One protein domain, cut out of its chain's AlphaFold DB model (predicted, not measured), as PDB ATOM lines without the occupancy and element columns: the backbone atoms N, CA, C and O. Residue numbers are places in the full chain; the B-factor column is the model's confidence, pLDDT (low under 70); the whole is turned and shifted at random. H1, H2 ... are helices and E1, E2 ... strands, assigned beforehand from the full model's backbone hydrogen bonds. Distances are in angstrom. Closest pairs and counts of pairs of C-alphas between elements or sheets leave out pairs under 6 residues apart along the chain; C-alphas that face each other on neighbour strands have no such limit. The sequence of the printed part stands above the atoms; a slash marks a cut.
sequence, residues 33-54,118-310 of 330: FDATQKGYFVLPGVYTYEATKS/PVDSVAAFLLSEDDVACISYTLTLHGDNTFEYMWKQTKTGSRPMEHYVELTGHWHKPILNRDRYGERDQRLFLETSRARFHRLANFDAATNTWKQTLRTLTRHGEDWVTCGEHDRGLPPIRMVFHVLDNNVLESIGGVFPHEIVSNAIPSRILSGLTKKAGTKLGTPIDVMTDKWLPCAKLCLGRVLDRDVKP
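AT A GLANCE: This is residues 33 to 54 and 118 to 310 of the 330 residues of an uncharacterized protein of Aphanomyces euteiches (UniProt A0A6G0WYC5). This is a closed but lopsided barrel of eight strands: the long E1 to E5 stand side by side as a broad wall, and the short E7, E8 and E9 close the ring at one end. E6 pairs onto E5 outside the ring, H1 crosses E1 on the outside, and H2 and H3 lie far from the short strands. The printed part has 215 residues, with nine named strands and three named helices in the order E1 H1 E2 E3 E4 E5 E6 E7 E8 H2 H3 E9; neighbour strands are antiparallel. The class is mixed, helices and strands, with under half of the residues, 103 of 215, in named elements. The whole is compact, with a radius of gyration of the C-alphas of 18.8 A, and spans 62 by 43 by 31 A.

HOW THE PARTS SIT: E2, residues 132 to 141, E3, 146 to 155, E4, 161 to 172, E5, 187 to 204, and E6, 209 to 215, form a meander, each strand the antiparallel neighbour of the one before. N and O pairs within hydrogen-bond range join them: N 136 and O 152, 2.8 A; N 149 and O 167, 2.8 A; N 164 and O 198, 2.9 A; N 199 and O 214, 2.9 A. E1, residues 45 to 52, pairs with E2 through N 47 and O 139, 2.8 A. E4 bends by 57 degrees at residue 169 and E5 by 76 degrees at residue 193. E5 pairs over residues 187 to 191 with E7, residues 238 to 244, through N 188 and O 241, 2.8 A. E7 and E8, residues 248 to 251, are a hairpin, with N 242 and O 250 2.7 A apart. E9, residues 299 to 303, closes the ring, with N 300 and O 249 at 2.8 A and N 48 and O 301 at 2.8 A. H1, residues 118 to 126, lies outside the barrel over E1 at a height over the sheet of 8.5 A, across the strands at 65 degrees to E1 on the local plane; the closest C-alphas are those of Ala 51 and Ala 123, 6.0 A. H2, residues 265 to 270, is inside the barrel, over none of its strands; its closest C-alpha to E5 is Leu 270, 7.5 A from that of Phe 197. H3, residues 275 to 281, is not on the barrel. Every O i to N i+4 pair is within hydrogen-bond range in H3, against 4 of 5 in H1 and 1 of 2 in H2.

IN THESE COORDINATES: E1 begins at C-alpha 45 (37.141, 41.124, 13.068) and is 23.2 A long. E2, E3 and E4 measure 27.6 A, 30.4 A and 34.4 A; E5, 43.8 A, ends at C-alpha 204 (54.937, 47.936, 42.826). E9 ends at C-alpha 303 (33.375, 42.310, 19.344).

THE WHOLE: The C-alphas farthest apart, those of Ala 35 and Lys 276, are 63.8 A apart. Residues 55 to 117 are not printed; C-alphas 54 and 118 across the cut are 19.3 A apart. The long links are E4 to E5, E6 to E7, E8 to H2 and H3 to E9. Mean pLDDT of the printed part is 74.2, with 71 residues under 70, among them 254 to 291.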
ATOM      1  N   PHE A  33      20.306  26.644   7.617       55.12
ATOM      2  CA  PHE A  33      19.348  27.503   6.921       55.12
ATOM      3  C   PHE A  33      18.134  27.702   7.827       55.12
ATOM      4  O   PHE A  33      17.031  27.259   7.509       55.12
ATOM      5  N   ASP A  34      18.332  28.345   8.976       53.31
ATOM      6  CA  ASP A  34      17.182  28.840   9.712       53.31
ATOM      7  C   ASP A  34      16.576  29.978   8.878       53.31
ATOM      8  O   ASP A  34      17.279  30.893   8.438       53.31
ATOM      9  N   ALA A  35      15.283  29.890   8.557       51.62
ATOM     10  CA  ALA A  35      14.636  30.718   7.528       51.62
ATOM     11  C   ALA A  35      14.718  32.241   7.790       51.62
ATOM     12  O   ALA A  35      14.430  33.045   6.898       51.62
ATOM     13  N   THR A  36      15.132  32.630   8.996       54.97
ATOM     14  CA  THR A  36      15.310  34.000   9.481       54.97
ATOM     15  C   THR A  36      16.742  34.535   9.328       54.97
ATOM     16  O   THR A  36      16.909  35.749   9.224       54.97
ATOM     17  N   GLN A  37      17.769  33.680   9.228       56.69
ATOM     18  CA  GLN A  37      19.170  34.079   9.024       56.69
ATOM     19  C   GLN A  37      19.622  33.825   7.579       56.69
ATOM     20  O   GLN A  37      20.507  33.024   7.287       56.69
ATOM     21  N   LYS A  38      19.025  34.550   6.627       54.22
ATOM     22  CA  LYS A  38      19.567  34.621   5.262       54.22
ATOM     23  C   LYS A  38      20.754  35.575   5.250       54.22
ATOM     24  O   LYS A  38      20.576  36.783   5.129       54.22
ATOM     25  N   GLY A  39      21.965  35.046   5.356       71.88
ATOM     26  CA  GLY A  39      23.151  35.885   5.290       71.88
ATOM     27  C   GLY A  39      24.448  35.106   5.224       71.88
ATOM     28  O   GLY A  39      24.505  33.910   5.496       71.88
ATOM     29  N   TYR A  40      25.493  35.822   4.847       78.69
ATOM     30  CA  TYR A  40      26.867  35.416   5.053       78.69
ATOM     31  C   TYR A  40      27.476  36.313   6.127       78.69
ATOM     32  O   TYR A  40      27.033  37.447   6.318       78.69
ATOM     33  N   PHE A  41      28.507  35.830   6.808       83.31
ATOM     34  CA  PHE A  41      29.206  36.615   7.816       83.31
ATOM     35  C   PHE A  41      30.650  36.873   7.405       83.31
ATOM     36  O   PHE A  41      31.330  35.985   6.899       83.31
ATOM     37  N   VAL A  42      31.124  38.097   7.626       88.06
ATOM     38  CA  VAL A  42      32.502  38.499   7.321       88.06
ATOM     39  C   VAL A  42      33.402  38.116   8.493       88.06
ATOM     40  O   VAL A  42      33.210  38.631   9.588       88.06
ATOM     41  N   LEU A  43      34.376  37.236   8.268       90.62
ATOM     42  CA  LEU A  43      35.296  36.716   9.285       90.62
ATOM     43  C   LEU A  43      36.317  37.736   9.811       90.62
ATOM     44  O   LEU A  43      36.621  37.686  10.998       90.62
ATOM     45  N   PRO A  44      36.880  38.655   9.002       93.50
ATOM     46  CA  PRO A  44      37.714  39.717   9.550       93.50
ATOM     47  C   PRO A  44      37.020  40.480  10.689       93.50
ATOM     48  O   PRO A  44      35.909  40.989  10.526       93.50
ATOM     49  N   GLY A  45      37.684  40.554  11.840       94.00
ATOM     50  CA  GLY A  45      37.141  41.124  13.068       94.00
ATOM     51  C   GLY A  45      37.955  40.744  14.303       94.00
ATOM     52  O   GLY A  45      38.924  39.987  14.215       94.00
ATOM     53  N   VAL A  46      37.551  41.281  15.453       95.62
ATOM     54  CA  VAL A  46      38.127  40.949  16.761       95.62
ATOM     55  C   VAL A  46      37.173  40.022  17.505       95.62
ATOM     56  O   VAL A  46      35.975  40.289  17.581       95.62
ATOM     57  N   TYR A  47      37.711  38.945  18.060       95.31
ATOM     58  CA  TYR A  47      36.995  37.912  18.793       95.31
ATOM     59  C   TYR A  47      37.607  37.775  20.178       95.31
ATOM     60  O   TYR A  47      38.826  37.672  20.301       95.31
ATOM     61  N   THR A  48      36.784  37.771  21.220       95.00
ATOM     62  CA  THR A  48      37.272  37.752  22.600       95.00
ATOM     63  C   THR A  48      36.535  36.750  23.466       95.00
ATOM     64  O   THR A  48      35.352  36.475  23.271       95.00
ATOM     65  N   TYR A  49      37.245  36.257  24.470       93.75
ATOM     66  CA  TYR A  49      36.690  35.581  25.631       93.75
ATOM     67  C   TYR A  49      37.429  36.078  26.869       93.75
ATOM     68  O   TYR A  49      38.651  36.227  26.841       93.75
ATOM     69  N   GLU A  50      36.700  36.311  27.951       92.06
ATOM     70  CA  GLU A  50      37.262  36.709  29.236       92.06
ATOM     71  C   GLU A  50      36.526  35.963  30.345       92.06
ATOM     72  O   GLU A  50      35.296  35.891  30.344       92.06
ATOM     73  N   ALA A  51      37.286  35.407  31.282       89.94
ATOM     74  CA  ALA A  51      36.753  34.845  32.510       89.94
ATOM     75  C   ALA A  51      37.516  35.437  33.691       89.94
ATOM     76  O   ALA A  51      38.745  35.369  33.757       89.94
ATOM     77  N   THR A  52      36.765  35.999  34.631       88.38
ATOM     78  CA  THR A  52      37.295  36.658  35.821       88.38
ATOM     79  C   THR A  52      36.615  36.050  37.035       88.38
ATOM     80  O   THR A  52      35.386  35.967  37.081       88.38
ATOM     81  N   LYS A  53      37.396  35.617  38.029       84.12
ATOM     82  CA  LYS A  53      36.853  35.297  39.348       84.12
ATOM     83  C   LYS A  53      36.360  36.606  39.944       84.12
ATOM     84  O   LYS A  53      37.170  37.455  40.311       84.12
ATOM     85  N   SER A  54      35.046  36.793  40.014       60.78
ATOM     86  CA  SER A  54      34.477  37.895  40.787       60.78
ATOM     87  C   SER A  54      35.037  37.822  42.205       60.78
ATOM     88  O   SER A  54      34.824  36.834  42.907       60.78
ATOM     89  N   PRO A 118      27.428  24.762  28.456       49.66
ATOM     90  CA  PRO A 118      28.836  24.363  28.308       49.66
ATOM     91  C   PRO A 118      29.854  25.471  28.644       49.66
ATOM     92  O   PRO A 118      31.034  25.193  28.840       49.66
ATOM     93  N   VAL A 119      29.404  26.725  28.746       51.81
ATOM     94  CA  VAL A 119      30.238  27.905  29.023       51.81
ATOM     95  C   VAL A 119      30.775  27.918  30.463       51.81
ATOM     96  O   VAL A 119      31.918  28.325  30.677       51.81
ATOM     97  N   ASP A 120      30.007  27.406  31.431       59.56
ATOM     98  CA  ASP A 120      30.395  27.430  32.850       59.56
ATOM     99  C   ASP A 120      31.506  26.411  33.154       59.56
ATOM    100  O   ASP A 120      32.385  26.658  33.981       59.56
ATOM    101  N   SER A 121      31.536  25.296  32.416       71.94
ATOM    102  CA  SER A 121      32.565  24.257  32.549       71.94
ATOM    103  C   SER A 121      33.943  24.737  32.077       71.94
ATOM    104  O   SER A 121      34.948  24.474  32.738       71.94
ATOM    105  N   VAL A 122      34.000  25.494  30.974       76.19
ATOM    106  CA  VAL A 122      35.259  26.041  30.441       76.19
ATOM    107  C   VAL A 122      35.827  27.115  31.370       76.19
ATOM    108  O   VAL A 122      37.016  27.085  31.682       76.19
ATOM    109  N   ALA A 123      34.987  28.025  31.870       75.38
ATOM    110  CA  ALA A 123      35.421  29.041  32.827       75.38
ATOM    111  C   ALA A 123      35.952  28.406  34.123       75.38
ATOM    112  O   ALA A 123      37.034  28.769  34.587       75.38
ATOM    113  N   ALA A 124      35.239  27.414  34.669       71.69
ATOM    114  CA  ALA A 124      35.663  26.681  35.861       71.69
ATOM    115  C   ALA A 124      36.987  25.929  35.646       71.69
ATOM    116  O   ALA A 124      37.849  25.940  36.522       71.69
ATOM    117  N   PHE A 125      37.186  25.322  34.471       77.62
ATOM    118  CA  PHE A 125      38.446  24.671  34.114       77.62
ATOM    119  C   PHE A 125      39.615  25.666  34.078       77.62
ATOM    120  O   PHE A 125      40.664  25.421  34.680       77.62
ATOM    121  N   LEU A 126      39.433  26.809  33.413       76.25
ATOM    122  CA  LEU A 126      40.482  27.819  33.260       76.25
ATOM    123  C   LEU A 126      40.819  28.538  34.574       76.25
ATOM    124  O   LEU A 126      41.972  28.905  34.800       76.25
ATOM    125  N   LEU A 127      39.827  28.714  35.448       80.62
ATOM    126  CA  LEU A 127      39.955  29.359  36.756       80.62
ATOM    127  C   LEU A 127      40.142  28.350  37.905       80.62
ATOM    128  O   LEU A 127      40.034  28.724  39.071       80.62
ATOM    129  N   SER A 128      40.432  27.081  37.598       78.31
ATOM    130  CA  SER A 128      40.565  26.001  38.591       78.31
ATOM    131  C   SER A 128      41.667  26.236  39.626       78.31
ATOM    132  O   SER A 128      41.574  25.760  40.751       78.31
ATOM    133  N   GLU A 129      42.705  26.987  39.265       77.69
ATOM    134  CA  GLU A 129      43.770  27.383  40.184       77.69
ATOM    135  C   GLU A 129      43.320  28.565  41.051       77.69
ATOM    136  O   GLU A 129      42.908  29.602  40.525       77.69
ATOM    137  N   ASP A 130      43.418  28.432  42.377       73.56
ATOM    138  CA  ASP A 130      42.957  29.439  43.346       73.56
ATOM    139  C   ASP A 130      43.568  30.820  43.123       73.56
ATOM    140  O   ASP A 130      42.878  31.829  43.260       73.56
ATOM    141  N   ASP A 131      44.828  30.862  42.695       81.38
ATOM    142  CA  ASP A 131      45.561  32.098  42.465       81.38
ATOM    143  C   ASP A 131      45.230  32.775  41.128       81.38
ATOM    144  O   ASP A 131      45.708  33.874  40.889       81.38
ATOM    145  N   VAL A 132      44.425  32.184  40.242       83.69
ATOM    146  CA  VAL A 132      44.082  32.794  38.946       83.69
ATOM    147  C   VAL A 132      42.869  33.702  39.092       83.69
ATOM    148  O   VAL A 132      41.751  33.231  39.280       83.69
ATOM    149  N   ALA A 133      43.085  35.012  38.964       86.81
ATOM    150  CA  ALA A 133      42.019  36.008  39.029       86.81
ATOM    151  C   ALA A 133      41.308  36.200  37.695       86.81
ATOM    152  O   ALA A 133      40.093  36.362  37.663       86.81
ATOM    153  N   CYS A 134      42.060  36.229  36.598       89.62
ATOM    154  CA  CYS A 134      41.525  36.554  35.284       89.62
ATOM    155  C   CYS A 134      42.293  35.808  34.196       89.62
ATOM    156  O   CYS A 134      43.520  35.673  34.269       89.62
ATOM    157  N   ILE A 135      41.569  35.359  33.178       89.69
ATOM    158  CA  ILE A 135      42.123  34.834  31.939       89.69
ATOM    159  C   ILE A 135      41.371  35.444  30.758       89.69
ATOM    160  O   ILE A 135      40.146  35.578  30.781       89.69
ATOM    161  N   SER A 136      42.096  35.819  29.711       92.25
ATOM    162  CA  SER A 136      41.501  36.412  28.519       92.25
ATOM    163  C   SER A 136      42.185  35.933  27.249       92.25
ATOM    164  O   SER A 136      43.394  35.693  27.209       92.25
ATOM    165  N   TYR A 137      41.373  35.804  26.208       93.25
ATOM    166  CA  TYR A 137      41.741  35.365  24.875       93.25
ATOM    167  C   TYR A 137      41.236  36.418  23.902       93.25
ATOM    168  O   TYR A 137      40.055  36.758  23.910       93.25
ATOM    169  N   THR A 138      42.117  36.939  23.059       95.06
ATOM    170  CA  THR A 138      41.770  37.873  21.989       95.06
ATOM    171  C   THR A 138      42.346  37.348  20.688       95.06
ATOM    172  O   THR A 138      43.546  37.115  20.591       95.06
ATOM    173  N   LEU A 139      41.500  37.172  19.682       96.19
ATOM    174  CA  LEU A 139      41.889  36.808  18.330       96.19
ATOM    175  C   LEU A 139      41.424  37.893  17.364       96.19
ATOM    176  O   LEU A 139      40.234  38.170  17.250       96.19
ATOM    177  N   THR A 140      42.360  38.462  16.625       96.44
ATOM    178  CA  THR A 140      42.103  39.434  15.572       96.44
ATOM    179  C   THR A 140      42.369  38.788  14.225       96.44
ATOM    180  O   THR A 140      43.486  38.354  13.947       96.44
ATOM    181  N   LEU A 141      41.350  38.743  13.368       95.94
ATOM    182  CA  LEU A 141      41.455  38.292  11.984       95.94
ATOM    183  C   LEU A 141      41.456  39.505  11.056       95.94
ATOM    184  O   LEU A 141      40.505  40.287  11.034       95.94
ATOM    185  N   HIS A 142      42.504  39.650  10.255       94.88
ATOM    186  CA  HIS A 142      42.630  40.746   9.302       94.88
ATOM    187  C   HIS A 142      42.160  40.368   7.891       94.88
ATOM    188  O   HIS A 142      42.173  39.204   7.468       94.88
ATOM    189  N   GLY A 143      41.768  41.384   7.119       91.06
ATOM    190  CA  GLY A 143      41.347  41.243   5.728       91.06
ATOM    191  C   GLY A 143      42.446  40.741   4.789       91.06
ATOM    192  O   GLY A 143      42.125  40.146   3.770       91.06
ATOM    193  N   ASP A 144      43.718  40.874   5.153       90.56
ATOM    194  CA  ASP A 144      44.887  40.410   4.391       90.56
ATOM    195  C   ASP A 144      45.315  38.960   4.706       90.56
ATOM    196  O   ASP A 144      46.399  38.545   4.312       90.56
ATOM    197  N   ASN A 145      44.471  38.184   5.401       92.69
ATOM    198  CA  ASN A 145      44.772  36.818   5.868       92.69
ATOM    199  C   ASN A 145      45.832  36.760   6.977       92.69
ATOM    200  O   ASN A 145      46.291  35.669   7.296       92.69
ATOM    201  N   THR A 146      46.193  37.879   7.609       95.12
ATOM    202  CA  THR A 146      47.022  37.851   8.821       95.12
ATOM    203  C   THR A 146      46.164  37.780  10.079       95.12
ATOM    204  O   THR A 146      44.994  38.184  10.075       95.12
ATOM    205  N   PHE A 147      46.709  37.216  11.154       96.38
ATOM    206  CA  PHE A 147      46.061  37.227  12.462       96.38
ATOM    207  C   PHE A 147      47.010  37.683  13.562       96.38
ATOM    208  O   PHE A 147      48.228  37.497  13.478       96.38
ATOM    209  N   GLU A 148      46.404  38.204  14.619       96.19
ATOM    210  CA  GLU A 148      47.048  38.480  15.896       96.19
ATOM    211  C   GLU A 148      46.253  37.749  16.973       96.19
ATOM    212  O   GLU A 148      45.033  37.872  17.049       96.19
ATOM    213  N   TYR A 149      46.928  36.953  17.787       94.94
ATOM    214  CA  TYR A 149      46.327  36.265  18.915       94.94
ATOM    215  C   TYR A 149      47.046  36.689  20.186       94.94
ATOM    216  O   TYR A 149      48.274  36.699  20.234       94.94
ATOM    217  N   MET A 150      46.274  37.021  21.210       93.31
ATOM    218  CA  MET A 150      46.768  37.427  22.510       93.31
ATOM    219  C   MET A 150      46.063  36.625  23.593       93.31
ATOM    220  O   MET A 150      44.834  36.579  23.661       93.31
ATOM    221  N   TRP A 151      46.865  36.039  24.466       91.44
ATOM    222  CA  TRP A 151      46.421  35.414  25.696       91.44
ATOM    223  C   TRP A 151      47.018  36.166  26.879       91.44
ATOM    224  O   TRP A 151      48.219  36.454  26.896       91.44
ATOM    225  N   LYS A 152      46.178  36.475  27.866       90.38
ATOM    226  CA  LYS A 152      46.600  37.096  29.121       90.38
ATOM    227  C   LYS A 152      46.036  36.313  30.294       90.38
ATOM    228  O   LYS A 152      44.843  36.020  30.321       90.38
ATOM    229  N   GLN A 153      46.879  36.054  31.287       87.19
ATOM    230  CA  GLN A 153      46.472  35.483  32.565       87.19
ATOM    231  C   GLN A 153      47.024  36.319  33.716       87.19
ATOM    232  O   GLN A 153      48.229  36.570  33.792       87.19
ATOM    233  N   THR A 154      46.147  36.690  34.642       87.50
ATOM    234  CA  THR A 154      46.496  37.408  35.867       87.50
ATOM    235  C   THR A 154      46.336  36.482  37.059       87.50
ATOM    236  O   THR A 154      45.256  35.939  37.298       87.50
ATOM    237  N   LYS A 155      47.417  36.329  37.826       85.12
ATOM    238  CA  LYS A 155      47.431  35.610  39.094       85.12
ATOM    239  C   LYS A 155      47.466  36.585  40.267       85.12
ATOM    240  O   LYS A 155      48.349  37.442  40.341       85.12
ATOM    241  N   THR A 156      46.528  36.427  41.189       79.81
ATOM    242  CA  THR A 156      46.436  37.119  42.474       79.81
ATOM    243  C   THR A 156      46.741  36.135  43.594       79.81
ATOM    244  O   THR A 156      46.138  35.073  43.683       79.81
ATOM    245  N   GLY A 157      47.675  36.476  44.471       77.19
ATOM    246  CA  GLY A 157      48.056  35.615  45.585       77.19
ATOM    247  C   GLY A 157      49.278  36.167  46.298       77.19
ATOM    248  O   GLY A 157      49.629  37.334  46.129       77.19
ATOM    249  N   SER A 158      49.975  35.312  47.048       72.00
ATOM    250  CA  SER A 158      51.208  35.690  47.759       72.00
ATOM    251  C   SER A 158      52.313  36.213  46.830       72.00
ATOM    252  O   SER A 158      53.209  36.933  47.271       72.00
ATOM    253  N   ARG A 159      52.255  35.861  45.539       74.62
ATOM    254  CA  ARG A 159      53.149  36.345  44.483       74.62
ATOM    255  C   ARG A 159      52.327  36.726  43.250       74.62
ATOM    256  O   ARG A 159      52.127  35.874  42.385       74.62
ATOM    257  N   PRO A 160      51.841  37.975  43.160       80.50
ATOM    258  CA  PRO A 160      51.048  38.404  42.020       80.50
ATOM    259  C   PRO A 160      51.909  38.390  40.751       80.50
ATOM    260  O   PRO A 160      53.088  38.770  40.777       80.50
ATOM    261  N   MET A 161      51.331  37.908  39.652       81.94
ATOM    262  CA  MET A 161      52.013  37.729  38.366       81.94
ATOM    263  C   MET A 161      51.048  37.946  37.200       81.94
ATOM    264  O   MET A 161      49.885  37.564  37.275       81.94
ATOM    265  N   GLU A 162      51.558  38.475  36.092       84.69
ATOM    266  CA  GLU A 162      50.847  38.517  34.817       84.69
ATOM    267  C   GLU A 162      51.641  37.776  33.742       84.69
ATOM    268  O   GLU A 162      52.855  37.959  33.600       84.69
ATOM    269  N   HIS A 163      50.942  36.957  32.967       82.50
ATOM    270  CA  HIS A 163      51.489  36.255  31.817       82.50
ATOM    271  C   HIS A 163      50.840  36.776  30.542       82.50
ATOM    272  O   HIS A 163      49.631  37.011  30.510       82.50
ATOM    273  N   TYR A 164      51.658  36.924  29.505       84.81
ATOM    274  CA  TYR A 164      51.242  37.356  28.179       84.81
ATOM    275  C   TYR A 164      51.854  36.436  27.135       84.81
ATOM    276  O   TYR A 164      53.068  36.202  27.141       84.81
ATOM    277  N   VAL A 165      51.019  35.963  26.218       86.44
ATOM    278  CA  VAL A 165      51.453  35.276  25.005       86.44
ATOM    279  C   VAL A 165      50.837  35.977  23.813       86.44
ATOM    280  O   VAL A 165      49.628  36.178  23.757       86.44
ATOM    281  N   GLU A 166      51.683  36.335  22.858       90.88
ATOM    282  CA  GLU A 166      51.280  36.942  21.600       90.88
ATOM    283  C   GLU A 166      51.756  36.073  20.446       90.88
ATOM    284  O   GLU A 166      52.934  35.717  20.367       90.88
ATOM    285  N   LEU A 167      50.843  35.748  19.540       91.12
ATOM    286  CA  LEU A 167      51.109  34.962  18.346       91.12
ATOM    287  C   LEU A 167      50.680  35.769  17.128       91.12
ATOM    288  O   LEU A 167      49.614  36.381  17.116       91.12
ATOM    289  N   THR A 168      51.500  35.735  16.088       95.00
ATOM    290  CA  THR A 168      51.175  36.336  14.796       95.00
ATOM    291  C   THR A 168      51.437  35.344  13.685       95.00
ATOM    292  O   THR A 168      52.330  34.493  13.770       95.00
ATOM    293  N   GLY A 169      50.649  35.439  12.625       94.88
ATOM    294  CA  GLY A 169      50.792  34.547  11.491       94.88
ATOM    295  C   GLY A 169      49.703  34.743  10.459       94.88
ATOM    296  O   GLY A 169      49.170  35.842  10.300       94.88
ATOM    297  N   HIS A 170      49.379  33.658   9.766       94.88
ATOM    298  CA  HIS A 170      48.423  33.664   8.670       94.88
ATOM    299  C   HIS A 170      47.245  32.756   8.976       94.88
ATOM    300  O   HIS A 170      47.394  31.707   9.602       94.88
ATOM    301  N   TRP A 171      46.065  33.155   8.526       94.62
ATOM    302  CA  TRP A 171      44.866  32.350   8.642       94.62
ATOM    303  C   TRP A 171      44.289  32.038   7.270       94.62
ATOM    304  O   TRP A 171      44.336  32.837   6.328       94.62
ATOM    305  N   HIS A 172      43.714  30.850   7.163       91.44
ATOM    306  CA  HIS A 172      43.031  30.412   5.963       91.44
ATOM    307  C   HIS A 172      41.787  29.613   6.319       91.44
ATOM    308  O   HIS A 172      41.677  29.002   7.386       91.44
ATOM    309  N   LYS A 173      40.852  29.616   5.378       89.19
ATOM    310  CA  LYS A 173      39.645  28.812   5.423       89.19
ATOM    311  C   LYS A 173      39.586  27.961   4.153       89.19
ATOM    312  O   LYS A 173      39.869  28.493   3.077       89.19
ATOM    313  N   PRO A 174      39.241  26.669   4.245       82.56
ATOM    314  CA  PRO A 174      39.002  25.840   3.075       82.56
ATOM    315  C   PRO A 174      37.878  26.425   2.214       82.56
ATOM    316  O   PRO A 174      36.768  26.648   2.691       82.56
ATOM    317  N   ILE A 175      38.171  26.674   0.941       72.25
ATOM    318  CA  ILE A 175      37.212  27.202  -0.034       72.25
ATOM    319  C   ILE A 175      36.490  26.021  -0.671       72.25
ATOM    320  O   ILE A 175      37.150  25.094  -1.135       72.25
ATOM    321  N   LEU A 176      35.154  26.058  -0.710       65.12
ATOM    322  CA  LEU A 176      34.303  25.045  -1.364       65.12
ATOM    323  C   LEU A 176      34.526  23.591  -0.904       65.12
ATOM    324  O   LEU A 176      34.005  22.662  -1.522       65.12
ATOM    325  N   ASN A 177      35.248  23.375   0.195       61.91
ATOM    326  CA  ASN A 177      35.463  22.041   0.720       61.91
ATOM    327  C   ASN A 177      34.242  21.612   1.519       61.91
ATOM    328  O   ASN A 177      33.803  22.280   2.459       61.91
ATOM    329  N   ARG A 178      33.695  20.473   1.108       68.25
ATOM    330  CA  ARG A 178      32.846  19.673   1.969       68.25
ATOM    331  C   ARG A 178      33.737  18.780   2.820       68.25
ATOM    332  O   ARG A 178      34.799  18.348   2.367       68.25
ATOM    333  N   ASP A 179      33.334  18.533   4.051       66.50
ATOM    334  CA  ASP A 179      33.978  17.542   4.890       66.50
ATOM    335  C   ASP A 179      33.722  16.120   4.351       66.50
ATOM    336  O   ASP A 179      33.105  15.914   3.300       66.50
ATOM    337  N   ARG A 180      34.210  15.105   5.071       66.19
ATOM    338  CA  ARG A 180      34.056  13.697   4.666       66.19
ATOM    339  C   ARG A 180      32.592  13.237   4.608       66.19
ATOM    340  O   ARG A 180      32.330  12.199   4.008       66.19
ATOM    341  N   TYR A 181      31.676  13.986   5.216       66.56
ATOM    342  CA  TYR A 181      30.247  13.701   5.278       66.56
ATOM    343  C   TYR A 181      29.436  14.531   4.274       66.56
ATOM    344  O   TYR A 181      28.237  14.315   4.133       66.56
ATOM    345  N   GLY A 182      30.082  15.425   3.517       69.69
ATOM    346  CA  GLY A 182      29.410  16.278   2.542       69.69
ATOM    347  C   GLY A 182      28.930  17.618   3.110       69.69
ATOM    348  O   GLY A 182      28.359  18.408   2.354       69.69
ATOM    349  N   GLU A 183      29.193  17.895   4.387       72.12
ATOM    350  CA  GLU A 183      28.838  19.146   5.059       72.12
ATOM    351  C   GLU A 183      29.860  20.237   4.752       72.12
ATOM    352  O   GLU A 183      31.015  19.954   4.446       72.12
ATOM    353  N   ARG A 184      29.465  21.512   4.804       75.00
ATOM    354  CA  ARG A 184      30.413  22.612   4.551       75.00
ATOM    355  C   ARG A 184      31.514  22.623   5.610       75.00
ATOM    356  O   ARG A 184      31.227  22.636   6.802       75.00
ATOM    357  N   ASP A 185      32.771  22.696   5.176       82.56
ATOM    358  CA  ASP A 185      33.900  22.812   6.094       82.56
ATOM    359  C   ASP A 185      33.930  24.210   6.735       82.56
ATOM    360  O   ASP A 185      34.331  25.202   6.122       82.56
ATOM    361  N   GLN A 186      33.480  24.287   7.989       85.69
ATOM    362  CA  GLN A 186      33.467  25.518   8.785       85.69
ATOM    363  C   GLN A 186      34.757  25.723   9.585       85.69
ATOM    364  O   GLN A 186      34.776  26.502  10.537       85.69
ATOM    365  N   ARG A 187      35.842  25.008   9.264       88.81
ATOM    366  CA  ARG A 187      37.101  25.151   9.999       88.81
ATOM    367  C   ARG A 187      37.883  26.373   9.536       88.81
ATOM    368  O   ARG A 187      38.092  26.601   8.348       88.81
ATOM    369  N   LEU A 188      38.380  27.117  10.510       91.69
ATOM    370  CA  LEU A 188      39.334  28.202  10.373       91.69
ATOM    371  C   LEU A 188      40.684  27.718  10.903       91.69
ATOM    372  O   LEU A 188      40.784  27.271  12.046       91.69
ATOM    373  N   PHE A 189      41.725  27.828  10.087       91.88
ATOM    374  CA  PHE A 189      43.075  27.409  10.446       91.88
ATOM    375  C   PHE A 189      43.971  28.625  10.626       91.88
ATOM    376  O   PHE A 189      43.992  29.509   9.771       91.88
ATOM    377  N   LEU A 190      44.728  28.646  11.720       93.38
ATOM    378  CA  LEU A 190      45.688  29.692  12.044       93.38
ATOM    379  C   LEU A 190      47.073  29.061  12.124       93.38
ATOM    380  O   LEU A 190      47.314  28.166  12.937       93.38
ATOM    381  N   GLU A 191      47.978  29.532  11.280       91.31
ATOM    382  CA  GLU A 191      49.361  29.084  11.197       91.31
ATOM    383  C   GLU A 191      50.271  30.162  11.772       91.31
ATOM    384  O   GLU A 191      50.411  31.252  11.213       91.31
ATOM    385  N   THR A 192      50.876  29.863  12.919       89.94
ATOM    386  CA  THR A 192      51.713  30.825  13.635       89.94
ATOM    387  C   THR A 192      53.068  30.947  12.957       89.94
ATOM    388  O   THR A 192      53.766  29.952  12.782       89.94
ATOM    389  N   SER A 193      53.466  32.174  12.634       90.56
ATOM    390  CA  SER A 193      54.784  32.488  12.076       90.56
ATOM    391  C   SER A 193      55.749  32.979  13.152       90.56
ATOM    392  O   SER A 193      56.936  32.653  13.111       90.56
ATOM    393  N   ARG A 194      55.262  33.764  14.121       87.62
ATOM    394  CA  ARG A 194      56.075  34.277  15.228       87.62
ATOM    395  C   ARG A 194      55.300  34.297  16.535       87.62
ATOM    396  O   ARG A 194      54.084  34.480  16.541       87.62
ATOM    397  N   ALA A 195      56.025  34.158  17.635       85.44
ATOM    398  CA  ALA A 195      55.476  34.205  18.980       85.44
ATOM    399  C   ALA A 195      56.323  35.084  19.904       85.44
ATOM    400  O   ALA A 195      57.524  35.261  19.687       85.44
ATOM    401  N   ARG A 196      55.701  35.608  20.955       84.12
ATOM    402  CA  ARG A 196      56.345  36.394  22.005       84.12
ATOM    403  C   ARG A 196      55.697  36.094  23.349       84.12
ATOM    404  O   ARG A 196      54.480  35.968  23.443       84.12
ATOM    405  N   PHE A 197      56.524  36.003  24.384       81.06
ATOM    406  CA  PHE A 197      56.124  35.624  25.734       81.06
ATOM    407  C   PHE A 197      56.666  36.642  26.729       81.06
ATOM    408  O   PHE A 197      57.866  36.937  26.735       81.06
ATOM    409  N   HIS A 198      55.798  37.129  27.613       77.25
ATOM    410  CA  HIS A 198      56.192  37.973  28.737       77.25
ATOM    411  C   HIS A 198      55.637  37.430  30.037       77.25
ATOM    412  O   HIS A 198      54.491  36.988  30.114       77.25
ATOM    413  N   ARG A 199      56.452  37.536  31.085       79.94
ATOM    414  CA  ARG A 199      55.995  37.386  32.461       79.94
ATOM    415  C   ARG A 199      56.363  38.621  33.257       79.94
ATOM    416  O   ARG A 199      57.547  38.939  33.432       79.94
ATOM    417  N   LEU A 200      55.348  39.271  33.795       79.75
ATOM    418  CA  LEU A 200      55.488  40.381  34.715       79.75
ATOM    419  C   LEU A 200      55.245  39.873  36.141       79.75
ATOM    420  O   LEU A 200      54.357  39.062  36.378       79.75
ATOM    421  N   ALA A 201      56.076  40.292  37.087       77.19
ATOM    422  CA  ALA A 201      55.932  39.944  38.500       77.19
ATOM    423  C   ALA A 201      56.454  41.095  39.366       77.19
ATOM    424  O   ALA A 201      57.063  42.027  38.848       77.19
ATOM    425  N   ASN A 202      56.273  41.011  40.685       75.88
ATOM    426  CA  ASN A 202      56.645  42.082  41.620       75.88
ATOM    427  C   ASN A 202      55.949  43.400  41.252       75.88
ATOM    428  O   ASN A 202      56.590  44.357  40.816       75.88
ATOM    429  N   PHE A 203      54.625  43.410  41.367       77.12
ATOM    430  CA  PHE A 203      53.847  44.633  41.248       77.12
ATOM    431  C   PHE A 203      54.274  45.628  42.333       77.12
ATOM    432  O   PHE A 203      54.258  45.295  43.518       77.12
ATOM    433  N   ASP A 204      54.674  46.826  41.919       76.88
ATOM    434  CA  ASP A 204      54.937  47.936  42.826       76.88
ATOM    435  C   ASP A 204      53.671  48.789  42.943       76.88
ATOM    436  O   ASP A 204      53.279  49.482  42.000       76.88
ATOM    437  N   ALA A 205      53.023  48.720  44.107       77.62
ATOM    438  CA  ALA A 205      51.799  49.461  44.383       77.62
ATOM    439  C   ALA A 205      52.031  50.979  44.491       77.62
ATOM    440  O   ALA A 205      51.099  51.745  44.271       77.62
ATOM    441  N   ALA A 206      53.256  51.427  44.798       82.31
ATOM    442  CA  ALA A 206      53.563  52.848  44.942       82.31
ATOM    443  C   ALA A 206      53.663  53.559  43.585       82.31
ATOM    444  O   ALA A 206      53.269  54.717  43.454       82.31
ATOM    445  N   THR A 207      54.171  52.865  42.565       80.50
ATOM    446  CA  THR A 207      54.315  53.396  41.200       80.50
ATOM    447  C   THR A 207      53.248  52.878  40.238       80.50
ATOM    448  O   THR A 207      53.177  53.353  39.107       80.50
ATOM    449  N   ASN A 208      52.420  51.922  40.671       78.88
ATOM    450  CA  ASN A 208      51.455  51.203  39.840       78.88
ATOM    451  C   ASN A 208      52.114  50.551  38.609       78.88
ATOM    452  O   ASN A 208      51.578  50.570  37.499       78.88
ATOM    453  N   THR A 209      53.321  50.004  38.792       79.31
ATOM    454  CA  THR A 209      54.088  49.390  37.702       79.31
ATOM    455  C   THR A 209      54.452  47.954  38.010       79.31
ATOM    456  O   THR A 209      54.933  47.625  39.094       79.31
ATOM    457  N   TRP A 210      54.315  47.101  37.004       75.69
ATOM    458  CA  TRP A 210      54.832  45.745  37.047       75.69
ATOM    459  C   TRP A 210      56.290  45.681  36.603       75.69
ATOM    460  O   TRP A 210      56.688  46.333  35.636       75.69
ATOM    461  N   LYS A 211      57.087  44.826  37.249       75.50
ATOM    462  CA  LYS A 211      58.451  44.539  36.801       75.50
ATOM    463  C   LYS A 211      58.458  43.344  35.850       75.50
ATOM    464  O   LYS A 211      58.062  42.234  36.203       75.50
ATOM    465  N   GLN A 212      58.970  43.534  34.638       68.38
ATOM    466  CA  GLN A 212      59.180  42.424  33.710       68.38
ATOM    467  C   GLN A 212      60.258  41.484  34.262       68.38
ATOM    468  O   GLN A 212      61.389  41.899  34.518       68.38
ATOM    469  N   THR A 213      59.897  40.219  34.485       66.31
ATOM    470  CA  THR A 213      60.804  39.219  35.075       66.31
ATOM    471  C   THR A 213      61.252  38.158  34.090       66.31
ATOM    472  O   THR A 213      62.359  37.649  34.237       66.31
ATOM    473  N   LEU A 214      60.428  37.839  33.088       67.06
ATOM    474  CA  LEU A 214      60.821  37.012  31.949       67.06
ATOM    475  C   LEU A 214      60.319  37.642  30.658       67.06
ATOM    476  O   LEU A 214      59.238  38.233  30.613       67.06
ATOM    477  N   ARG A 215      61.118  37.475  29.611       66.94
ATOM    478  CA  ARG A 215      60.771  37.829  28.242       66.94
ATOM    479  C   ARG A 215      61.424  36.854  27.287       66.94
ATOM    480  O   ARG A 215      62.513  36.353  27.585       66.94
ATOM    481  N   THR A 216      60.795  36.617  26.148       59.84
ATOM    482  CA  THR A 216      61.446  35.922  25.037       59.84
ATOM    483  C   THR A 216      62.702  36.689  24.638       59.84
ATOM    484  O   THR A 216      62.644  37.878  24.351       59.84
ATOM    485  N   LEU A 217      63.851  36.015  24.657       55.31
ATOM    486  CA  LEU A 217      65.125  36.592  24.246       55.31
ATOM    487  C   LEU A 217      65.669  35.785  23.080       55.31
ATOM    488  O   LEU A 217      66.114  34.650  23.253       55.31
ATOM    489  N   THR A 218      65.678  36.383  21.894       58.28
ATOM    490  CA  THR A 218      66.437  35.822  20.777       58.28
ATOM    491  C   THR A 218      67.894  36.271  20.828       58.28
ATOM    492  O   THR A 218      68.249  37.293  21.420       58.28
ATOM    493  N   ARG A 219      68.770  35.521  20.150       52.12
ATOM    494  CA  ARG A 219      70.206  35.833  20.029       52.12
ATOM    495  C   ARG A 219      70.478  37.222  19.427       52.12
ATOM    496  O   ARG A 219      71.571  37.748  19.609       52.12
ATOM    497  N   HIS A 220      69.502  37.796  18.725       57.94
ATOM    498  CA  HIS A 220      69.601  39.086  18.043       57.94
ATOM    499  C   HIS A 220      68.984  40.247  18.839       57.94
ATOM    500  O   HIS A 220      68.988  41.373  18.354       57.94
ATOM    501  N   GLY A 221      68.484  39.995  20.055       63.22
ATOM    502  CA  GLY A 221      67.840  41.016  20.884       63.22
ATOM    503  C   GLY A 221      66.412  41.364  20.457       63.22
ATOM    504  O   GLY A 221      65.850  42.315  20.990       63.22
ATOM    505  N   GLU A 222      65.824  40.609  19.523       70.69
ATOM    506  CA  GLU A 222      64.403  40.701  19.176       70.69
ATOM    507  C   GLU A 222      63.574  39.915  20.206       70.69
ATOM    508  O   GLU A 222      63.958  38.807  20.601       70.69
ATOM    509  N   ASP A 223      62.436  40.475  20.620       75.12
ATOM    510  CA  ASP A 223      61.507  39.844  21.572       75.12
ATOM    511  C   ASP A 223      60.560  38.826  20.892       75.12
ATOM    512  O   ASP A 223      59.729  38.211  21.554       75.12
ATOM    513  N   TRP A 224      60.666  38.642  19.572       81.06
ATOM    514  CA  TRP A 224      59.888  37.679  18.790       81.06
ATOM    515  C   TRP A 224      60.732  36.468  18.418       81.06
ATOM    516  O   TRP A 224      61.841  36.612  17.913       81.06
ATOM    517  N   VAL A 225      60.178  35.274  18.601       78.06
ATOM    518  CA  VAL A 225      60.749  34.017  18.111       78.06
ATOM    519  C   VAL A 225      59.985  33.542  16.877       78.06
ATOM    520  O   VAL A 225      58.775  33.743  16.775       78.06
ATOM    521  N   THR A 226      60.675  32.911  15.933       82.06
ATOM    522  CA  THR A 226      60.056  32.289  14.758       82.06
ATOM    523  C   THR A 226      59.479  30.915  15.098       82.06
ATOM    524  O   THR A 226      60.045  30.181  15.910       82.06
ATOM    525  N   CYS A 227      58.365  30.556  14.464       78.69
ATOM    526  CA  CYS A 227      57.700  29.263  14.615       78.69
ATOM    527  C   CYS A 227      57.791  28.465  13.308       78.69
ATOM    528  O   CYS A 227      57.534  29.002  12.238       78.69
ATOM    529  N   GLY A 228      58.128  27.178  13.390       69.44
ATOM    530  CA  GLY A 228      58.115  26.235  12.266       69.44
ATOM    531  C   GLY A 228      59.281  26.335  11.278       69.44
ATOM    532  O   GLY A 228      59.376  25.503  10.380       69.44
ATOM    533  N   GLU A 229      60.196  27.286  11.463       64.00
ATOM    534  CA  GLU A 229      61.378  27.459  10.618       64.00
ATOM    535  C   GLU A 229      62.663  27.132  11.405       64.00
ATOM    536  O   GLU A 229      63.080  27.887  12.285       64.00
ATOM    537  N   HIS A 230      63.315  26.020  11.034       56.09
ATOM    538  CA  HIS A 230      64.646  25.566  11.483       56.09
ATOM    539  C   HIS A 230      64.790  25.084  12.947       56.09
ATOM    540  O   HIS A 230      64.013  25.423  13.833       56.09
ATOM    541  N   ASP A 231      65.883  24.350  13.217       52.09
ATOM    542  CA  ASP A 231      66.257  23.727  14.511       52.09
ATOM    543  C   ASP A 231      66.384  24.690  15.716       52.09
ATOM    544  O   ASP A 231      66.688  24.267  16.834       52.09
ATOM    545  N   ARG A 232      66.227  26.003  15.504       57.72
ATOM    546  CA  ARG A 232      66.444  27.055  16.516       57.72
ATOM    547  C   ARG A 232      65.200  27.889  16.838       57.72
ATOM    548  O   ARG A 232      65.308  28.789  17.668       57.72
ATOM    549  N   GLY A 233      64.065  27.619  16.197       63.41
ATOM    550  CA  GLY A 233      62.788  28.286  16.458       63.41
ATOM    551  C   GLY A 233      61.863  27.459  17.346       63.41
ATOM    552  O   GLY A 233      62.238  26.398  17.847       63.41
ATOM    553  N   LEU A 234      60.637  27.942  17.524       71.44
ATOM    554  CA  LEU A 234      59.557  27.120  18.045       71.44
ATOM    555  C   LEU A 234      59.115  26.075  17.030       71.44
ATOM    556  O   LEU A 234      59.176  26.340  15.830       71.44
ATOM    557  N   PRO A 235      58.611  24.915  17.477       71.62
ATOM    558  CA  PRO A 235      57.931  24.004  16.571       71.62
ATOM    559  C   PRO A 235      56.686  24.687  15.974       71.62
ATOM    560  O   PRO A 235      56.191  25.675  16.531       71.62
ATOM    561  N   PRO A 236      56.169  24.191  14.838       76.62
ATOM    562  CA  PRO A 236      54.970  24.746  14.224       76.62
ATOM    563  C   PRO A 236      53.788  24.761  15.207       76.62
ATOM    564  O   PRO A 236      53.420  23.721  15.752       76.62
ATOM    565  N   ILE A 237      53.180  25.933  15.411       81.38
ATOM    566  CA  ILE A 237      51.968  26.095  16.225       81.38
ATOM    567  C   ILE A 237      50.801  26.353  15.276       81.38
ATOM    568  O   ILE A 237      50.750  27.392  14.607       81.38
ATOM    569  N   ARG A 238      49.851  25.414  15.243       84.44
ATOM    570  CA  ARG A 238      48.617  25.523  14.464       84.44
ATOM    571  C   ARG A 238      47.414  25.508  15.396       84.44
ATOM    572  O   ARG A 238      47.239  24.562  16.157       84.44
ATOM    573  N   MET A 239      46.580  26.538  15.308       88.81
ATOM    574  CA  MET A 239      45.293  26.591  16.007       88.81
ATOM    575  C   MET A 239      44.169  26.355  15.004       88.81
ATOM    576  O   MET A 239      44.259  26.777  13.847       88.81
ATOM    577  N   VAL A 240      43.118  25.666  15.441       90.62
ATOM    578  CA  VAL A 240      41.956  25.375  14.603       90.62
ATOM    579  C   VAL A 240      40.692  25.741  15.362       90.62
ATOM    580  O   VAL A 240      40.510  25.326  16.506       90.62
ATOM    581  N   PHE A 241      39.826  26.505  14.704       92.44
ATOM    582  CA  PHE A 241      38.521  26.890  15.226       92.44
ATOM    583  C   PHE A 241      37.421  26.399  14.290       92.44
ATOM    584  O   PHE A 241      37.593  26.406  13.072       92.44
ATOM    585  N   HIS A 242      36.279  26.013  14.841       90.81
ATOM    586  CA  HIS A 242      35.027  25.927  14.109       90.81
ATOM    587  C   HIS A 242      34.342  27.288  14.122       90.81
ATOM    588  O   HIS A 242      34.158  27.897  15.176       90.81
ATOM    589  N   VAL A 243      33.955  27.766  12.944       89.69
ATOM    590  CA  VAL A 243      33.110  28.948  12.825       89.69
ATOM    591  C   VAL A 243      31.663  28.514  13.008       89.69
ATOM    592  O   VAL A 243      31.078  27.881  12.128       89.69
ATOM    593  N   LEU A 244      31.100  28.847  14.163       87.75
ATOM    594  CA  LEU A 244      29.700  28.612  14.472       87.75
ATOM    595  C   LEU A 244      28.825  29.744  13.917       87.75
ATOM    596  O   LEU A 244      29.306  30.804  13.492       87.75
ATOM    597  N   ASP A 245      27.514  29.524  13.958       81.25
ATOM    598  CA  ASP A 245      26.527  30.556  13.657       81.25
ATOM    599  C   ASP A 245      26.701  31.760  14.622       81.25
ATOM    600  O   ASP A 245      27.257  31.639  15.717       81.25
ATOM    601  N   ASN A 246      26.268  32.956  14.206       79.62
ATOM    602  CA  ASN A 246      26.410  34.220  14.956       79.62
ATOM    603  C   ASN A 246      27.846  34.752  15.166       79.62
ATOM    604  O   ASN A 246      28.077  35.523  16.096       79.62
ATOM    605  N   ASN A 247      28.805  34.428  14.291       83.00
ATOM    606  CA  ASN A 247      30.205  34.880  14.411       83.00
ATOM    607  C   ASN A 247      30.886  34.434  15.717       83.00
ATOM    608  O   ASN A 247      31.636  35.203  16.322       83.00
ATOM    609  N   VAL A 248      30.638  33.203  16.152       90.81
ATOM    610  CA  VAL A 248      31.354  32.614  17.286       90.81
ATOM    611  C   VAL A 248      32.430  31.670  16.759       90.81
ATOM    612  O   VAL A 248      32.171  30.862  15.868       90.81
ATOM    613  N   LEU A 249      33.646  31.777  17.295       92.75
ATOM    614  CA  LEU A 249      34.748  30.868  16.972       92.75
ATOM    615  C   LEU A 249      34.938  29.882  18.122       92.75
ATOM    616  O   LEU A 249      35.408  30.267  19.189       92.75
ATOM    617  N   GLU A 250      34.585  28.617  17.910       93.00
ATOM    618  CA  GLU A 250      34.805  27.537  18.875       93.00
ATOM    619  C   GLU A 250      36.178  26.900  18.636       93.00
ATOM    620  O   GLU A 250      36.451  26.392  17.553       93.00
ATOM    621  N   SER A 251      37.055  26.900  19.634       90.12
ATOM    622  CA  SER A 251      38.347  26.218  19.549       90.12
ATOM    623  C   SER A 251      38.173  24.698  19.557       90.12
ATOM    624  O   SER A 251      37.463  24.140  20.396       90.12
ATOM    625  N   ILE A 252      38.894  24.007  18.671       84.62
ATOM    626  CA  ILE A 252      38.994  22.536  18.666       84.62
ATOM    627  C   ILE A 252      40.006  22.048  19.725       84.62
ATOM    628  O   ILE A 252      40.103  20.858  20.010       84.62
ATOM    629  N   GLY A 253      40.730  22.974  20.357       73.25
ATOM    630  CA  GLY A 253      41.878  22.682  21.206       73.25
ATOM    631  C   GLY A 253      43.188  22.745  20.421       73.25
ATOM    632  O   GLY A 253      43.220  22.640  19.192       73.25
ATOM    633  N   GLY A 254      44.291  22.951  21.139       63.31
ATOM    634  CA  GLY A 254      45.625  22.915  20.549       63.31
ATOM    635  C   GLY A 254      46.012  21.491  20.153       63.31
ATOM    636  O   GLY A 254      46.043  20.601  20.998       63.31
ATOM    637  N   VAL A 255      46.352  21.272  18.881       54.47
ATOM    638  CA  VAL A 255      47.001  20.031  18.441       54.47
ATOM    639  C   VAL A 255      48.502  20.274  18.459       54.47
ATOM    640  O   VAL A 255      49.055  20.878  17.541       54.47
ATOM    641  N   PHE A 256      49.171  19.822  19.516       54.84
ATOM    642  CA  PHE A 256      50.626  19.772  19.522       54.84
ATOM    643  C   PHE A 256      51.092  18.521  18.764       54.84
ATOM    644  O   PHE A 256      50.594  17.428  19.039       54.84
ATOM    645  N   PRO A 257      52.093  18.617  17.869       48.72
ATOM    646  CA  PRO A 257      52.963  17.470  17.649       48.72
ATOM    647  C   PRO A 257      53.537  17.103  19.024       48.72
ATOM    648  O   PRO A 257      53.972  18.000  19.746       48.72
ATOM    649  N   HIS A 258      53.507  15.827  19.412       42.31
ATOM    650  CA  HIS A 258      53.820  15.303  20.755       42.31
ATOM    651  C   HIS A 258      55.214  15.662  21.352       42.31
ATOM    652  O   HIS A 258      55.607  15.108  22.373       42.31
ATOM    653  N   GLU A 259      55.968  16.598  20.775       40.12
ATOM    654  CA  GLU A 259      57.378  16.879  21.065       40.12
ATOM    655  C   GLU A 259      57.657  18.230  21.751       40.12
ATOM    656  O   GLU A 259      58.818  18.556  21.998       40.12
ATOM    657  N   ILE A 260      56.648  19.030  22.126       47.28
ATOM    658  CA  ILE A 260      56.922  20.293  22.856       47.28
ATOM    659  C   ILE A 260      57.320  20.038  24.322       47.28
ATOM    660  O   ILE A 260      58.037  20.840  24.919       47.28
ATOM    661  N   VAL A 261      56.930  18.898  24.899       44.31
ATOM    662  CA  VAL A 261      57.111  18.636  26.340       44.31
ATOM    663  C   VAL A 261      58.441  17.938  26.664       44.31
ATOM    664  O   VAL A 261      58.834  17.846  27.825       44.31
ATOM    665  N   SER A 262      59.212  17.487  25.672       38.88
ATOM    666  CA  SER A 262      60.441  16.732  25.939       38.88
ATOM    667  C   SER A 262      61.698  17.553  25.685       38.88
ATOM    668  O   SER A 262      62.243  17.495  24.593       38.88
ATOM    669  N   ASN A 263      62.208  18.257  26.705       42.97
ATOM    670  CA  ASN A 263      63.623  18.648  26.901       42.97
ATOM    671  C   ASN A 263      64.408  19.298  25.729       42.97
ATOM    672  O   ASN A 263      65.619  19.528  25.864       42.97
ATOM    673  N   ALA A 264      63.768  19.599  24.603       40.69
ATOM    674  CA  ALA A 264      64.401  19.973  23.354       40.69
ATOM    675  C   ALA A 264      64.856  21.431  23.414       40.69
ATOM    676  O   ALA A 264      64.256  22.265  24.090       40.69
ATOM    677  N   ILE A 265      65.931  21.763  22.706       42.19
ATOM    678  CA  ILE A 265      66.527  23.109  22.696       42.19
ATOM    679  C   ILE A 265      65.493  24.233  22.424       42.19
ATOM    680  O   ILE A 265      65.566  25.240  23.128       42.19
ATOM    681  N   PRO A 266      64.478  24.065  21.549       40.81
ATOM    682  CA  PRO A 266      63.371  25.018  21.383       40.81
ATOM    683  C   PRO A 266      62.612  25.364  22.673       40.81
ATOM    684  O   PRO A 266      62.370  26.536  22.957       40.81
ATOM    685  N   SER A 267      62.321  24.366  23.516       42.34
ATOM    686  CA  SER A 267      61.667  24.562  24.825       42.34
ATOM    687  C   SER A 267      62.556  25.327  25.826       42.34
ATOM    688  O   SER A 267      62.074  26.024  26.724       42.34
ATOM    689  N   ARG A 268      63.885  25.283  25.636       44.34
ATOM    690  CA  ARG A 268      64.866  26.048  26.432       44.34
ATOM    691  C   ARG A 268      65.022  27.501  25.972       44.34
ATOM    692  O   ARG A 268      65.410  28.338  26.780       44.34
ATOM    693  N   ILE A 269      64.728  27.806  24.705       41.91
ATOM    694  CA  ILE A 269      64.801  29.170  24.149       41.91
ATOM    695  C   ILE A 269      63.663  30.044  24.698       41.91
ATOM    696  O   ILE A 269      63.874  31.226  24.961       41.91
ATOM    697  N   LEU A 270      62.486  29.467  24.960       45.84
ATOM    698  CA  LEU A 270      61.344  30.213  25.506       45.84
ATOM    699  C   LEU A 270      61.310  30.351  27.013       45.84
ATOM    700  O   LEU A 270      60.794  31.340  27.524       45.84
ATOM    701  N   SER A 271      61.832  29.363  27.733       43.16
ATOM    702  CA  SER A 271      61.785  29.386  29.192       43.16
ATOM    703  C   SER A 271      62.720  30.436  29.793       43.16
ATOM    704  O   SER A 271      62.622  30.697  30.987       43.16
ATOM    705  N   GLY A 272      63.633  31.047  29.018       39.44
ATOM    706  CA  GLY A 272      64.572  32.064  29.519       39.44
ATOM    707  C   GLY A 272      65.420  31.588  30.710       39.44
ATOM    708  O   GLY A 272      66.090  32.375  31.380       39.44
ATOM    709  N   LEU A 273      65.388  30.288  31.002       43.00
ATOM    710  CA  LEU A 273      65.952  29.691  32.192       43.00
ATOM    711  C   LEU A 273      67.252  29.032  31.783       43.00
ATOM    712  O   LEU A 273      67.311  27.891  31.327       43.00
ATOM    713  N   THR A 274      68.343  29.753  32.017       43.16
ATOM    714  CA  THR A 274      69.612  29.062  32.221       43.16
ATOM    715  C   THR A 274      69.410  28.024  33.329       43.16
ATOM    716  O   THR A 274      68.678  28.263  34.293       43.16
ATOM    717  N   LYS A 275      70.083  26.875  33.223       43.62
ATOM    718  CA  LYS A 275      70.041  25.793  34.222       43.62
ATOM    719  C   LYS A 275      70.150  26.312  35.670       43.62
ATOM    720  O   LYS A 275      69.479  25.781  36.541       43.62
ATOM    721  N   LYS A 276      70.915  27.393  35.901       45.12
ATOM    722  CA  LYS A 276      71.083  28.083  37.199       45.12
ATOM    723  C   LYS A 276      69.830  28.800  37.718       45.12
ATOM    724  O   LYS A 276      69.630  28.855  38.928       45.12
ATOM    725  N   ALA A 277      69.015  29.378  36.841       45.06
ATOM    726  CA  ALA A 277      67.790  30.069  37.231       45.06
ATOM    727  C   ALA A 277      66.654  29.068  37.526       45.06
ATOM    728  O   ALA A 277      65.922  29.271  38.489       45.06
ATOM    729  N   GLY A 278      66.603  27.928  36.822       47.47
ATOM    730  CA  GLY A 278      65.674  26.829  37.138       47.47
ATOM    731  C   GLY A 278      65.928  26.188  38.508       47.47
ATOM    732  O   GLY A 278      64.990  25.790  39.187       47.47
ATOM    733  N   THR A 279      67.186  26.150  38.967       44.94
ATOM    734  CA  THR A 279      67.525  25.638  40.310       44.94
ATOM    735  C   THR A 279      67.181  26.621  41.434       44.94
ATOM    736  O   THR A 279      66.899  26.190  42.544       44.94
ATOM    737  N   LYS A 280      67.202  27.938  41.169       47.72
ATOM    738  CA  LYS A 280      66.868  28.975  42.167       47.72
ATOM    739  C   LYS A 280      65.374  29.276  42.263       47.72
ATOM    740  O   LYS A 280      64.928  29.729  43.310       47.72
ATOM    741  N   LEU A 281      64.631  29.081  41.174       45.66
ATOM    742  CA  LEU A 281      63.212  29.439  41.087       45.66
ATOM    743  C   LEU A 281      62.267  28.272  41.405       45.66
ATOM    744  O   LEU A 281      61.071  28.511  41.479       45.66
ATOM    745  N   GLY A 282      62.814  27.081  41.691       38.38
ATOM    746  CA  GLY A 282      62.084  25.944  42.250       38.38
ATOM    747  C   GLY A 282      61.022  25.410  41.296       38.38
ATOM    748  O   GLY A 282      59.867  25.761  41.465       38.38
ATOM    749  N   THR A 283      61.466  24.534  40.384       41.03
ATOM    750  CA  THR A 283      60.802  23.929  39.204       41.03
ATOM    751  C   THR A 283      61.020  24.693  37.884       41.03
ATOM    752  O   THR A 283      61.189  25.917  37.886       41.03
ATOM    753  N   PRO A 284      61.148  23.986  36.734       40.09
ATOM    754  CA  PRO A 284      61.175  24.621  35.420       40.09
ATOM    755  C   PRO A 284      59.874  25.402  35.276       40.09
ATOM    756  O   PRO A 284      58.806  24.813  35.240       40.09
ATOM    757  N   ILE A 285      59.980  26.725  35.301       45.34
ATOM    758  CA  ILE A 285      58.840  27.622  35.451       45.34
ATOM    759  C   ILE A 285      57.812  27.338  34.355       45.34
ATOM    760  O   ILE A 285      58.135  27.425  33.168       45.34
ATOM    761  N   ASP A 286      56.589  27.075  34.810       43.53
ATOM    762  CA  ASP A 286      55.336  26.793  34.097       43.53
ATOM    763  C   ASP A 286      54.856  27.929  33.167       43.53
ATOM    764  O   ASP A 286      53.668  28.226  33.078       43.53
ATOM    765  N   VAL A 287      55.756  28.616  32.455       44.25
ATOM    766  CA  VAL A 287      55.367  29.626  31.451       44.25
ATOM    767  C   VAL A 287      54.656  28.958  30.270       44.25
ATOM    768  O   VAL A 287      53.848  29.580  29.591       44.25
ATOM    769  N   MET A 288      54.950  27.678  30.032       48.84
ATOM    770  CA  MET A 288      54.400  26.890  28.937       48.84
ATOM    771  C   MET A 288      53.568  25.730  29.470       48.84
ATOM    772  O   MET A 288      53.864  24.568  29.209       48.84
ATOM    773  N   THR A 289      52.519  26.043  30.220       53.66
ATOM    774  CA  THR A 289      51.394  25.111  30.296       53.66
ATOM    775  C   THR A 289      50.647  25.166  28.963       53.66
ATOM    776  O   THR A 289      50.676  26.171  28.262       53.66
ATOM    777  N   ASP A 290      49.971  24.096  28.581       56.22
ATOM    778  CA  ASP A 290      49.017  24.061  27.466       56.22
ATOM    779  C   ASP A 290      47.866  25.080  27.599       56.22
ATOM    780  O   ASP A 290      47.079  25.230  26.673       56.22
ATOM    781  N   LYS A 291      47.792  25.828  28.708       61.91
ATOM    782  CA  LYS A 291      46.723  26.774  29.058       61.91
ATOM    783  C   LYS A 291      46.694  28.067  28.236       61.91
ATOM    784  O   LYS A 291      45.637  28.687  28.145       61.91
ATOM    785  N   TRP A 292      47.810  28.481  27.625       74.06
ATOM    786  CA  TRP A 292      47.803  29.584  26.640       74.06
ATOM    787  C   TRP A 292      47.305  29.128  25.259       74.06
ATOM    788  O   TRP A 292      46.918  29.946  24.437       74.06
ATOM    789  N   LEU A 293      47.252  27.811  25.039       77.31
ATOM    790  CA  LEU A 293      46.246  27.120  24.237       77.31
ATOM    791  C   LEU A 293      44.800  27.615  24.375       77.31
ATOM    792  O   LEU A 293      44.304  27.526  25.500       77.31
ATOM    793  N   PRO A 294      44.041  28.050  23.353       78.06
ATOM    794  CA  PRO A 294      42.591  28.036  23.522       78.06
ATOM    795  C   PRO A 294      42.143  26.579  23.724       78.06
ATOM    796  O   PRO A 294      42.301  25.749  22.822       78.06
ATOM    797  N   CYS A 295      41.619  26.251  24.906       79.31
ATOM    798  CA  CYS A 295      41.169  24.895  25.220       79.31
ATOM    799  C   CYS A 295      40.045  24.457  24.273       79.31
ATOM    800  O   CYS A 295      39.357  25.290  23.675       79.31
ATOM    801  N   ALA A 296      39.855  23.147  24.123       82.81
ATOM    802  CA  ALA A 296      38.734  22.638  23.343       82.81
ATOM    803  C   ALA A 296      37.418  23.214  23.888       82.81
ATOM    804  O   ALA A 296      37.265  23.367  25.100       82.81
ATOM    805  N   LYS A 297      36.488  23.545  22.987       86.75
ATOM    806  CA  LYS A 297      35.174  24.129  23.305       86.75
ATOM    807  C   LYS A 297      35.190  25.562  23.846       86.75
ATOM    808  O   LYS A 297      34.132  26.093  24.172       86.75
ATOM    809  N   LEU A 298      36.344  26.234  23.874       88.50
ATOM    810  CA  LEU A 298      36.397  27.672  24.138       88.50
ATOM    811  C   LEU A 298      35.735  28.447  22.992       88.50
ATOM    812  O   LEU A 298      36.192  28.362  21.854       88.50
ATOM    813  N   CYS A 299      34.715  29.245  23.299       92.31
ATOM    814  CA  CYS A 299      34.008  30.067  22.320       92.31
ATOM    815  C   CYS A 299      34.444  31.532  22.410       92.31
ATOM    816  O   CYS A 299      34.209  32.191  23.421       92.31
ATOM    817  N   LEU A 300      35.035  32.060  21.337       93.69
ATOM    818  CA  LEU A 300      35.358  33.479  21.206       93.69
ATOM    819  C   LEU A 300      34.193  34.208  20.530       93.69
ATOM    820  O   LEU A 300      33.823  33.885  19.397       93.69
ATOM    821  N   GLY A 301      33.623  35.197  21.217       92.38
ATOM    822  CA  GLY A 301      32.549  36.034  20.687       92.38
ATOM    823  C   GLY A 301      33.103  37.221  19.907       92.38
ATOM    824  O   GLY A 301      34.095  37.825  20.315       92.38
ATOM    825  N   ARG A 302      32.473  37.577  18.785       91.94
ATOM    826  CA  ARG A 302      32.866  38.761  18.013       91.94
ATOM    827  C   ARG A 302      32.549  40.050  18.772       91.94
ATOM    828  O   ARG A 302      31.419  40.262  19.202       91.94
ATOM    829  N   VAL A 303      33.528  40.944  18.838       91.44
ATOM    830  CA  VAL A 303      33.375  42.310  19.344       91.44
ATOM    831  C   VAL A 303      33.017  43.229  18.177       91.44
ATOM    832  O   VAL A 303      33.712  43.251  17.158       91.44
ATOM    833  N   LEU A 304      31.915  43.968  18.312       81.56
ATOM    834  CA  LEU A 304      31.502  44.984  17.342       81.56
ATOM    835  C   LEU A 304      32.387  46.239  17.480       81.56
ATOM    836  O   LEU A 304      32.954  46.485  18.541       81.56
ATOM    837  N   ASP A 305      32.521  47.011  16.401       71.75
ATOM    838  CA  ASP A 305      33.200  48.322  16.377       71.75
ATOM    839  C   ASP A 305      34.706  48.341  16.697       71.75
ATOM    840  O   ASP A 305      35.263  49.378  17.060       71.75
ATOM    841  N   ARG A 306      35.410  47.216  16.520       77.06
ATOM    842  CA  ARG A 306      36.882  47.214  16.486       77.06
ATOM    843  C   ARG A 306      37.406  47.133  15.062       77.06
ATOM    844  O   ARG A 306      37.126  46.175  14.341       77.06
ATOM    845  N   ASP A 307      38.219  48.121  14.703       80.50
ATOM    846  CA  ASP A 307      38.848  48.189  13.393       80.50
ATOM    847  C   ASP A 307      39.891  47.083  13.222       80.50
ATOM    848  O   ASP A 307      40.801  46.896  14.031       80.50
ATOM    849  N   VAL A 308      39.772  46.369  12.109       89.69
ATOM    850  CA  VAL A 308      40.792  45.453  11.602       89.69
ATOM    851  C   VAL A 308      41.254  45.946  10.242       89.69
ATOM    852  O   VAL A 308      40.503  46.612   9.530       89.69
ATOM    853  N   LYS A 309      42.483  45.596   9.843       89.50
ATOM    854  CA  LYS A 309      42.973  45.898   8.491       89.50
ATOM    855  C   LYS A 309      41.948  45.415   7.453       89.50
ATOM    856  O   LYS A 309      41.641  44.215   7.435       89.50
ATOM    857  N   PRO A 310      41.407  46.310   6.610       87.50
ATOM    858  CA  PRO A 310      40.370  45.945   5.662       87.50
ATOM    859  C   PRO A 310      40.950  45.099   4.533       87.50
ATOM    860  O   PRO A 310      42.119  45.222   4.163       87.50
TER     861      PRO A 310